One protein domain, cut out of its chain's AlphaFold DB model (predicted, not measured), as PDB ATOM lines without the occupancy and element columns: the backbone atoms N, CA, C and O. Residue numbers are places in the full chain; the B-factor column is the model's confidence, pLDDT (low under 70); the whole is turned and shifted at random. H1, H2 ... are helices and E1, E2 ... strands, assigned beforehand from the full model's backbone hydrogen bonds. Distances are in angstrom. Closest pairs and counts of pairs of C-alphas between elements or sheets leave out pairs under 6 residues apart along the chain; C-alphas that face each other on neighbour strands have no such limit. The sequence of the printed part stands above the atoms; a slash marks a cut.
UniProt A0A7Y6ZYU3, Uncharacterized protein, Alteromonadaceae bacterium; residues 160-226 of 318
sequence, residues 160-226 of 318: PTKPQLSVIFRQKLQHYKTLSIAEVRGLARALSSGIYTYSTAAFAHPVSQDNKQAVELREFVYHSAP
ATOM      1  N   PRO A 160      -2.373 -39.077  -7.233       89.50
ATOM      2  CA  PRO A 160      -1.830 -37.737  -7.409       89.50
ATOM      3  C   PRO A 160      -2.753 -36.666  -6.810       89.50
ATOM      4  O   PRO A 160      -3.968 -36.842  -6.702       89.50
ATOM      5  N   THR A 161      -2.179 -35.516  -6.473       89.62
ATOM      6  CA  THR A 161      -2.934 -34.322  -6.073       89.62
ATOM      7  C   THR A 161      -3.740 -33.760  -7.251       89.62
ATOM      8  O   THR A 161      -3.402 -33.990  -8.413       89.62
ATOM      9  N   LYS A 162      -4.782 -32.961  -6.981       87.56
ATOM     10  CA  LYS A 162      -5.603 -32.348  -8.046       87.56
ATOM     11  C   LYS A 162      -4.773 -31.570  -9.091       87.56
ATOM     12  O   LYS A 162      -4.988 -31.814 -10.277       87.56
ATOM     13  N   PRO A 163      -3.793 -30.714  -8.724       88.88
ATOM     14  CA  PRO A 163      -2.937 -30.053  -9.715       88.88
ATOM     15  C   PRO A 163      -2.140 -31.034 -10.585       88.88
ATOM     16  O   PRO A 163      -2.033 -30.837 -11.797       88.88
ATOM     17  N   GLN A 164      -1.625 -32.118  -9.993       93.00
ATOM     18  CA  GLN A 164      -0.912 -33.165 -10.731       93.00
ATOM     19  C   GLN A 164      -1.842 -33.895 -11.702       93.00
ATOM     20  O   GLN A 164      -1.444 -34.164 -12.830       93.00
ATOM     21  N   LEU A 165      -3.093 -34.164 -11.312       93.81
ATOM     22  CA  LEU A 165      -4.078 -34.787 -12.196       93.81
ATOM     23  C   LEU A 165      -4.343 -33.946 -13.448       93.81
ATOM     24  O   LEU A 165      -4.395 -34.504 -14.541       93.81
ATOM     25  N   SER A 166      -4.438 -32.620 -13.319       90.31
ATOM     26  CA  SER A 166      -4.604 -31.731 -14.476       90.31
ATOM     27  C   SER A 166      -3.384 -31.736 -15.403       90.31
ATOM     28  O   SER A 166      -3.538 -31.638 -16.619       90.31
ATOM     29  N   VAL A 167      -2.170 -31.865 -14.856       93.25
ATOM     30  CA  VAL A 167      -0.941 -32.022 -15.657       93.25
ATOM     31  C   VAL A 167      -0.944 -33.363 -16.390       93.25
ATOM     32  O   VAL A 167      -0.754 -33.384 -17.603       93.25
ATOM     33  N   ILE A 168      -1.235 -34.457 -15.680       95.12
ATOM     34  CA  ILE A 168      -1.319 -35.809 -16.250       95.12
ATOM     35  C   ILE A 168      -2.359 -35.854 -17.373       95.12
ATOM     36  O   ILE A 168      -2.093 -36.415 -18.431       95.12
ATOM     37  N   PHE A 169      -3.531 -35.251 -17.162       96.31
ATOM     38  CA  PHE A 169      -4.587 -35.168 -18.169       96.31
ATOM     39  C   PHE A 169      -4.086 -34.513 -19.459       96.31
ATOM     40  O   PHE A 169      -4.197 -35.106 -20.529       96.31
ATOM     41  N   ARG A 170      -3.455 -33.333 -19.360       95.25
ATOM     42  CA  ARG A 170      -2.906 -32.625 -20.528       95.25
ATOM     43  C   ARG A 170      -1.812 -33.419 -21.239       95.25
ATOM     44  O   ARG A 170      -1.814 -33.470 -22.463       95.25
ATOM     45  N   GLN A 171      -0.914 -34.059 -20.495       96.31
ATOM     46  CA  GLN A 171       0.135 -34.901 -21.079       96.31
ATOM     47  C   GLN A 171      -0.459 -36.086 -21.846       96.31
ATOM     48  O   GLN A 171      -0.063 -36.358 -22.976       96.31
ATOM     49  N   LYS A 172      -1.460 -36.764 -21.272       97.06
ATOM     50  CA  LYS A 172      -2.147 -37.878 -21.938       97.06
ATOM     51  C   LYS A 172      -2.908 -37.430 -23.178       97.06
ATOM     52  O   LYS A 172      -2.859 -38.123 -24.187       97.06
ATOM     53  N   LEU A 173      -3.547 -36.263 -23.135       96.88
ATOM     54  CA  LEU A 173      -4.173 -35.676 -24.318       96.88
ATOM     55  C   LEU A 173      -3.162 -35.395 -25.433       96.88
ATOM     56  O   LEU A 173      -3.458 -35.665 -26.585       96.88
ATOM     57  N   GLN A 174      -1.963 -34.897 -25.123       96.69
ATOM     58  CA  GLN A 174      -0.942 -34.618 -26.144       96.69
ATOM     59  C   GLN A 174      -0.405 -35.885 -26.822       96.69
ATOM     60  O   GLN A 174      -0.013 -35.845 -27.986       96.69
ATOM     61  N   HIS A 175      -0.414 -37.014 -26.113       96.44
ATOM     62  CA  HIS A 175       0.151 -38.279 -26.579       96.44
ATOM     63  C   HIS A 175      -0.905 -39.379 -26.749       96.44
ATOM     64  O   HIS A 175      -0.579 -40.558 -26.679       96.44
ATOM     65  N   TYR A 176      -2.174 -39.027 -26.998       97.62
ATOM     66  CA  TYR A 176      -3.281 -39.992 -26.953       97.62
ATOM     67  C   TYR A 176      -3.125 -41.184 -27.912       97.62
ATOM     68  O   TYR A 176      -3.613 -42.270 -27.620       97.62
ATOM     69  N   LYS A 177      -2.413 -41.011 -29.034       96.56
ATOM     70  CA  LYS A 177      -2.207 -42.060 -30.049       96.56
ATOM     71  C   LYS A 177      -1.371 -43.246 -29.552       96.56
ATOM     72  O   LYS A 177      -1.447 -44.325 -30.134       96.56
ATOM     73  N   THR A 178      -0.589 -43.063 -28.486       95.81
ATOM     74  CA  THR A 178       0.183 -44.145 -27.850       95.81
ATOM     75  C   THR A 178      -0.577 -44.819 -26.708       95.81
ATOM     76  O   THR A 178      -0.096 -45.802 -26.145       95.81
ATOM     77  N   LEU A 179      -1.758 -44.307 -26.354       97.94
ATOM     78  CA  LEU A 179      -2.568 -44.826 -25.262       97.94
ATOM     79  C   LEU A 179      -3.505 -45.933 -25.745       97.94
ATOM     80  O   LEU A 179      -3.847 -46.045 -26.922       97.94
ATOM     81  N   SER A 180      -3.957 -46.745 -24.797       97.50
ATOM     82  CA  SER A 180      -4.988 -47.746 -25.030       97.50
ATOM     83  C   SER A 180      -6.322 -47.102 -25.405       97.50
ATOM     84  O   SER A 180      -6.672 -46.022 -24.924       97.50
ATOM     85  N   ILE A 181      -7.124 -47.819 -26.197       97.31
ATOM     86  CA  ILE A 181      -8.469 -47.378 -26.595       97.31
ATOM     87  C   ILE A 181      -9.324 -46.999 -25.380       97.31
ATOM     88  O   ILE A 181      -9.985 -45.963 -25.390       97.31
ATOM     89  N   ALA A 182      -9.276 -47.791 -24.306       96.38
ATOM     90  CA  ALA A 182     -10.021 -47.514 -23.078       96.38
ATOM     91  C   ALA A 182      -9.614 -46.178 -22.430       96.38
ATOM     92  O   ALA A 182     -10.471 -45.416 -21.979       96.38
ATOM     93  N   GLU A 183      -8.320 -45.862 -22.423       97.94
ATOM     94  CA  GLU A 183      -7.830 -44.611 -21.860       97.94
ATOM     95  C   GLU A 183      -8.214 -43.402 -22.724       97.94
ATOM     96  O   GLU A 183      -8.684 -42.399 -22.184       97.94
ATOM     97  N   VAL A 184      -8.121 -43.514 -24.054       98.56
ATOM     98  CA  VAL A 184      -8.564 -42.452 -24.976       98.56
ATOM     99  C   VAL A 184     -10.069 -42.199 -24.853       98.56
ATOM    100  O   VAL A 184     -10.494 -41.044 -24.794       98.56
ATOM    101  N   ARG A 185     -10.888 -43.253 -24.713       97.88
ATOM    102  CA  ARG A 185     -12.329 -43.123 -24.415       97.88
ATOM    103  C   ARG A 185     -12.571 -42.349 -23.117       97.88
ATOM    104  O   ARG A 185     -13.441 -41.479 -23.073       97.88
ATOM    105  N   GLY A 186     -11.783 -42.628 -22.075       97.00
ATOM    106  CA  GLY A 186     -11.829 -41.903 -20.805       97.00
ATOM    107  C   GLY A 186     -11.483 -40.416 -20.945       97.00
ATOM    108  O   GLY A 186     -12.167 -39.573 -20.364       97.00
ATOM    109  N   LEU A 187     -10.469 -40.081 -21.749       98.06
ATOM    110  CA  LEU A 187     -10.095 -38.694 -22.046       98.06
ATOM    111  C   LEU A 187     -11.187 -37.958 -22.833       98.06
ATOM    112  O   LEU A 187     -11.547 -36.844 -22.463       98.06
ATOM    113  N   ALA A 188     -11.761 -38.592 -23.859       98.31
ATOM    114  CA  ALA A 188     -12.868 -38.020 -24.626       98.31
ATOM    115  C   ALA A 188     -14.077 -37.719 -23.726       98.31
ATOM    116  O   ALA A 188     -14.641 -36.628 -23.774       98.31
ATOM    117  N   ARG A 189     -14.434 -38.651 -22.828       97.00
ATOM    118  CA  ARG A 189     -15.490 -38.428 -21.828       97.00
ATOM    119  C   ARG A 189     -15.169 -37.254 -20.905       97.00
ATOM    120  O   ARG A 189     -16.072 -36.484 -20.575       97.00
ATOM    121  N   ALA A 190     -13.917 -37.109 -20.479       97.00
ATOM    122  CA  ALA A 190     -13.505 -35.999 -19.627       97.00
ATOM    123  C   ALA A 190     -13.642 -34.646 -20.340       97.00
ATOM    124  O   ALA A 190     -14.138 -33.697 -19.742       97.00
ATOM    125  N   LEU A 191     -13.292 -34.581 -21.627       97.81
ATOM    126  CA  LEU A 191     -13.465 -33.386 -22.455       97.81
ATOM    127  C   LEU A 191     -14.937 -33.028 -22.698       97.81
ATOM    128  O   LEU A 191     -15.259 -31.848 -22.779       97.81
ATOM    129  N   SER A 192     -15.837 -34.012 -22.771       95.50
ATOM    130  CA  SER A 192     -17.277 -33.741 -22.890       95.50
ATOM    131  C   SER A 192     -17.933 -33.367 -21.558       95.50
ATOM    132  O   SER A 192     -18.788 -32.491 -21.521       95.50
ATOM    133  N   SER A 193     -17.553 -34.011 -20.449       94.25
ATOM    134  CA  SER A 193     -18.230 -33.854 -19.146       94.25
ATOM    135  C   SER A 193     -17.576 -32.853 -18.191       94.25
ATOM    136  O   SER A 193     -18.187 -32.475 -17.198       94.25
ATOM    137  N   GLY A 194     -16.323 -32.460 -18.436       95.00
ATOM    138  CA  GLY A 194     -15.535 -31.641 -17.513       95.00
ATOM    139  C   GLY A 194     -14.974 -32.407 -16.306       95.00
ATOM    140  O   GLY A 194     -14.350 -31.798 -15.434       95.00
ATOM    141  N   ILE A 195     -15.157 -33.734 -16.241       94.25
ATOM    142  CA  ILE A 195     -14.680 -34.592 -15.145       94.25
ATOM    143  C   ILE A 195     -13.638 -35.582 -15.670       94.25
ATOM    144  O   ILE A 195     -13.952 -36.488 -16.439       94.25
ATOM    145  N   TYR A 196     -12.397 -35.464 -15.196       95.00
ATOM    146  CA  TYR A 196     -11.340 -36.429 -15.490       95.00
ATOM    147  C   TYR A 196     -11.206 -37.468 -14.376       95.00
ATOM    148  O   TYR A 196     -10.764 -37.149 -13.272       95.00
ATOM    149  N   THR A 197     -11.528 -38.726 -14.679       92.44
ATOM    150  CA  THR A 197     -11.392 -39.858 -13.749       92.44
ATOM    151  C   THR A 197     -10.055 -40.571 -13.951       92.44
ATOM    152  O   THR A 197      -9.883 -41.364 -14.878       92.44
ATOM    153  N   TYR A 198      -9.101 -40.321 -13.054       91.94
ATOM    154  CA  TYR A 198      -7.791 -40.980 -13.068       91.94
ATOM    155  C   TYR A 198      -7.836 -42.401 -12.491       91.94
ATOM    156  O   TYR A 198      -7.098 -43.276 -12.943       91.94
ATOM    157  N   SER A 199      -8.689 -42.616 -11.489       90.44
ATOM    158  CA  SER A 199      -9.025 -43.908 -10.873       90.44
ATOM    159  C   SER A 199     -10.384 -43.790 -10.177       90.44
ATOM    160  O   SER A 199     -10.861 -42.667  -9.996       90.44
ATOM    161  N   THR A 200     -10.971 -44.888  -9.685       79.06
ATOM    162  CA  THR A 200     -12.225 -44.830  -8.899       79.06
ATOM    163  C   THR A 200     -12.161 -43.847  -7.725       79.06
ATOM    164  O   THR A 200     -13.152 -43.191  -7.427       79.06
ATOM    165  N   ALA A 201     -11.002 -43.705  -7.073       80.69
ATOM    166  CA  ALA A 201     -10.833 -42.848  -5.896       80.69
ATOM    167  C   ALA A 201     -10.161 -41.492  -6.194       80.69
ATOM    168  O   ALA A 201      -9.889 -40.730  -5.267       80.69
ATOM    169  N   ALA A 202      -9.845 -41.181  -7.457       86.19
ATOM    170  CA  ALA A 202      -9.140 -39.949  -7.813       86.19
ATOM    171  C   ALA A 202      -9.655 -39.352  -9.120       86.19
ATOM    172  O   ALA A 202      -9.538 -39.957 -10.189       86.19
ATOM    173  N   PHE A 203     -10.156 -38.125  -9.028       88.75
ATOM    174  CA  PHE A 203     -10.678 -37.372 -10.155       88.75
ATOM    175  C   PHE A 203     -10.279 -35.896 -10.071       88.75
ATOM    176  O   PHE A 203     -10.038 -35.354  -8.988       88.75
ATOM    177  N   ALA A 204     -10.211 -35.246 -11.230       87.06
ATOM    178  CA  ALA A 204     -10.053 -33.806 -11.356       87.06
ATOM    179  C   ALA A 204     -11.319 -33.198 -11.961       87.06
ATOM    180  O   ALA A 204     -11.841 -33.690 -12.961       87.06
ATOM    181  N   HIS A 205     -11.791 -32.121 -11.340       85.12
ATOM    182  CA  HIS A 205     -12.885 -31.295 -11.830       85.12
ATOM    183  C   HIS A 205     -12.703 -29.851 -11.315       85.12
ATOM    184  O   HIS A 205     -12.348 -29.685 -10.140       85.12
ATOM    185  N   PRO A 206     -12.974 -28.827 -12.144       83.44
ATOM    186  CA  PRO A 206     -13.264 -28.950 -13.572       83.44
ATOM    187  C   PRO A 206     -11.977 -29.206 -14.372       83.44
ATOM    188  O   PRO A 206     -10.923 -28.641 -14.074       83.44
ATOM    189  N   VAL A 207     -12.058 -30.054 -15.395       89.94
ATOM    190  CA  VAL A 207     -11.154 -29.965 -16.549       89.94
ATOM    191  C   VAL A 207     -11.860 -29.183 -17.652       89.94
ATOM    192  O   VAL A 207     -13.083 -29.252 -17.764       89.94
ATOM    193  N   SER A 208     -11.111 -28.403 -18.435       90.38
ATOM    194  CA  SER A 208     -11.696 -27.609 -19.518       90.38
ATOM    195  C   SER A 208     -12.410 -28.522 -20.509       90.38
ATOM    196  O   SER A 208     -11.794 -29.439 -21.052       90.38
ATOM    197  N   GLN A 209     -13.701 -28.270 -20.719       94.81
ATOM    198  CA  GLN A 209     -14.468 -28.975 -21.734       94.81
ATOM    199  C   GLN A 209     -14.010 -28.537 -23.126       94.81
ATOM    200  O   GLN A 209     -13.806 -27.349 -23.376       94.81
ATOM    201  N   ASP A 210     -13.883 -29.501 -24.030       97.19
ATOM    202  CA  ASP A 210     -13.596 -29.265 -25.443       97.19
ATOM    203  C   ASP A 210     -14.278 -30.355 -26.271       97.19
ATOM    204  O   ASP A 210     -13.733 -31.433 -26.517       97.19
ATOM    205  N   ASN A 211     -15.511 -30.080 -26.692       97.12
ATOM    206  CA  ASN A 211     -16.288 -31.035 -27.478       97.12
ATOM    207  C   ASN A 211     -15.665 -31.306 -28.856       97.12
ATOM    208  O   ASN A 211     -15.864 -32.394 -29.393       97.12
ATOM    209  N   LYS A 212     -14.892 -30.367 -29.423       98.06
ATOM    210  CA  LYS A 212     -14.215 -30.581 -30.713       98.06
ATOM    211  C   LYS A 212     -13.106 -31.610 -30.556       98.06
ATOM    212  O   LYS A 212     -13.082 -32.590 -31.296       98.06
ATOM    213  N   GLN A 213     -12.255 -31.435 -29.549       98.25
ATOM    214  CA  GLN A 213     -11.211 -32.408 -29.246       98.25
ATOM    215  C   GLN A 213     -11.805 -33.747 -28.767       98.25
ATOM    216  O   GLN A 213     -11.283 -34.807 -29.104       98.25
ATOM    217  N   ALA A 214     -12.933 -33.740 -28.046       98.38
ATOM    218  CA  ALA A 214     -13.635 -34.973 -27.689       98.38
ATOM    219  C   ALA A 214     -14.062 -35.772 -28.932       98.38
ATOM    220  O   ALA A 214     -13.846 -36.983 -28.971       98.38
ATOM    221  N   VAL A 215     -14.620 -35.107 -29.956       98.56
ATOM    222  CA  VAL A 215     -14.963 -35.744 -31.239       98.56
ATOM    223  C   VAL A 215     -13.723 -36.304 -31.932       98.56
ATOM    224  O   VAL A 215     -13.763 -37.462 -32.331       98.56
ATOM    225  N   GLU A 216     -12.609 -35.567 -31.992       98.38
ATOM    226  CA  GLU A 216     -11.350 -36.065 -32.582       98.38
ATOM    227  C   GLU A 216     -10.885 -37.373 -31.913       98.38
ATOM    228  O   GLU A 216     -10.569 -38.361 -32.579       98.38
ATOM    229  N   LEU A 217     -10.900 -37.420 -30.577       98.69
ATOM    230  CA  LEU A 217     -10.524 -38.623 -29.835       98.69
ATOM    231  C   LEU A 217     -11.503 -39.782 -30.081       98.69
ATOM    232  O   LEU A 217     -11.076 -40.936 -30.157       98.69
ATOM    233  N   ARG A 218     -12.808 -39.509 -30.218       98.44
ATOM    234  CA  ARG A 218     -13.808 -40.536 -30.561       98.44
ATOM    235  C   ARG A 218     -13.644 -41.056 -31.985       98.44
ATOM    236  O   ARG A 218     -13.786 -42.258 -32.196       98.44
ATOM    237  N   GLU A 219     -13.307 -40.189 -32.935       98.50
ATOM    238  CA  GLU A 219     -12.979 -40.592 -34.301       98.50
ATOM    239  C   GLU A 219     -11.758 -41.511 -34.293       98.50
ATOM    240  O   GLU A 219     -11.822 -42.598 -34.864       98.50
ATOM    241  N   PHE A 220     -10.683 -41.148 -33.585       98.50
ATOM    242  CA  PHE A 220      -9.515 -42.018 -33.432       98.50
ATOM    243  C   PHE A 220      -9.881 -43.395 -32.861       98.50
ATOM    244  O   PHE A 220      -9.443 -44.419 -33.390       98.50
ATOM    245  N   VAL A 221     -10.706 -43.431 -31.807       98.56
ATOM    246  CA  VAL A 221     -11.174 -44.681 -31.189       98.56
ATOM    247  C   VAL A 221     -11.941 -45.548 -32.188       98.56
ATOM    248  O   VAL A 221     -11.638 -46.734 -32.308       98.56
ATOM    249  N   TYR A 222     -12.899 -44.976 -32.921       98.31
ATOM    250  CA  TYR A 222     -13.707 -45.729 -33.883       98.31
ATOM    251  C   TYR A 222     -12.869 -46.267 -35.053       98.31
ATOM    252  O   TYR A 222     -13.027 -47.426 -35.422       98.31
ATOM    253  N   HIS A 223     -11.937 -45.477 -35.596       97.94
ATOM    254  CA  HIS A 223     -11.060 -45.942 -36.678       97.94
ATOM    255  C   HIS A 223     -10.083 -47.032 -36.220       97.94
ATOM    256  O   HIS A 223      -9.784 -47.945 -36.984       97.94
ATOM    257  N   SER A 224      -9.599 -46.953 -34.978       96.75
ATOM    258  CA  SER A 224      -8.631 -47.917 -34.436       96.75
ATOM    259  C   SER A 224      -9.284 -49.218 -33.957       96.75
ATOM    260  O   SER A 224      -8.642 -50.263 -33.949       96.75
ATOM    261  N   ALA A 225     -10.548 -49.166 -33.528       96.25
ATOM    262  CA  ALA A 225     -11.292 -50.312 -33.016       96.25
ATOM    263  C   ALA A 225     -12.787 -50.179 -33.368       96.25
ATOM    264  O   ALA A 225     -13.586 -49.808 -32.505       96.25
ATOM    265  N   PRO A 226     -13.198 -50.450 -34.617       97.19
ATOM    266  CA  PRO A 226     -14.576 -50.235 -35.048       97.19
ATOM    267  C   PRO A 226     -15.528 -51.228 -34.366       97.19
ATOM    268  O   PRO A 226     -15.476 -52.430 -34.609       97.19
TER     269      PRO A 226
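This is residues 160 to 226 of the 318 residues of an uncharacterized protein of Alteromonadaceae bacterium (UniProt A0A7Y6ZYU3). The small hairpin E1 E2, H2 and H3 stand in a row with H2 in the middle, and H1 runs along one side, past the hairpin to H2. The 67 printed residues, mostly helix, run H1 H2 E1 E2 H3; they are compact, with a radius of gyration of the C-alphas of 11.3 A, spanning 34 by 20 by 20 A.

Start at the antiparallel hairpin of E1, residues 196 to 199, and E2, residues 202 to 204: N 196 and O 204, 2.9 A apart, are within hydrogen-bond range. H2, residues 181 to 193, has C-alpha 190 4.7 A from C-alpha 196 of E1, their closest. H3, residues 211 to 224, touches H2 at a shallow tilt of 19 degrees, opposite ways; C-alphas 188 and 214 are closest, 4.4 A. H1, residues 162 to 174, only just touches H2, with 3 pairs of C-alphas within 8 A, by residues 169 to 173 alone; C-alphas 173 and 187 are closest, 7.0 A. Every O i to N i+4 pair is within hydrogen-bond range in H1, H2 and H3.

Find C-alpha 162 at (-5.603, -32.348, -8.046); H1 runs 18.8 A. H2 spans 18.3 A. H3 runs 19.8 A to C-alpha 224 at (-8.631, -47.917, -34.436).

C-alphas 161 and 226 are farthest apart, 35.0 A. The printed part has no cut, and no printed residue is under 70 in pLDDT.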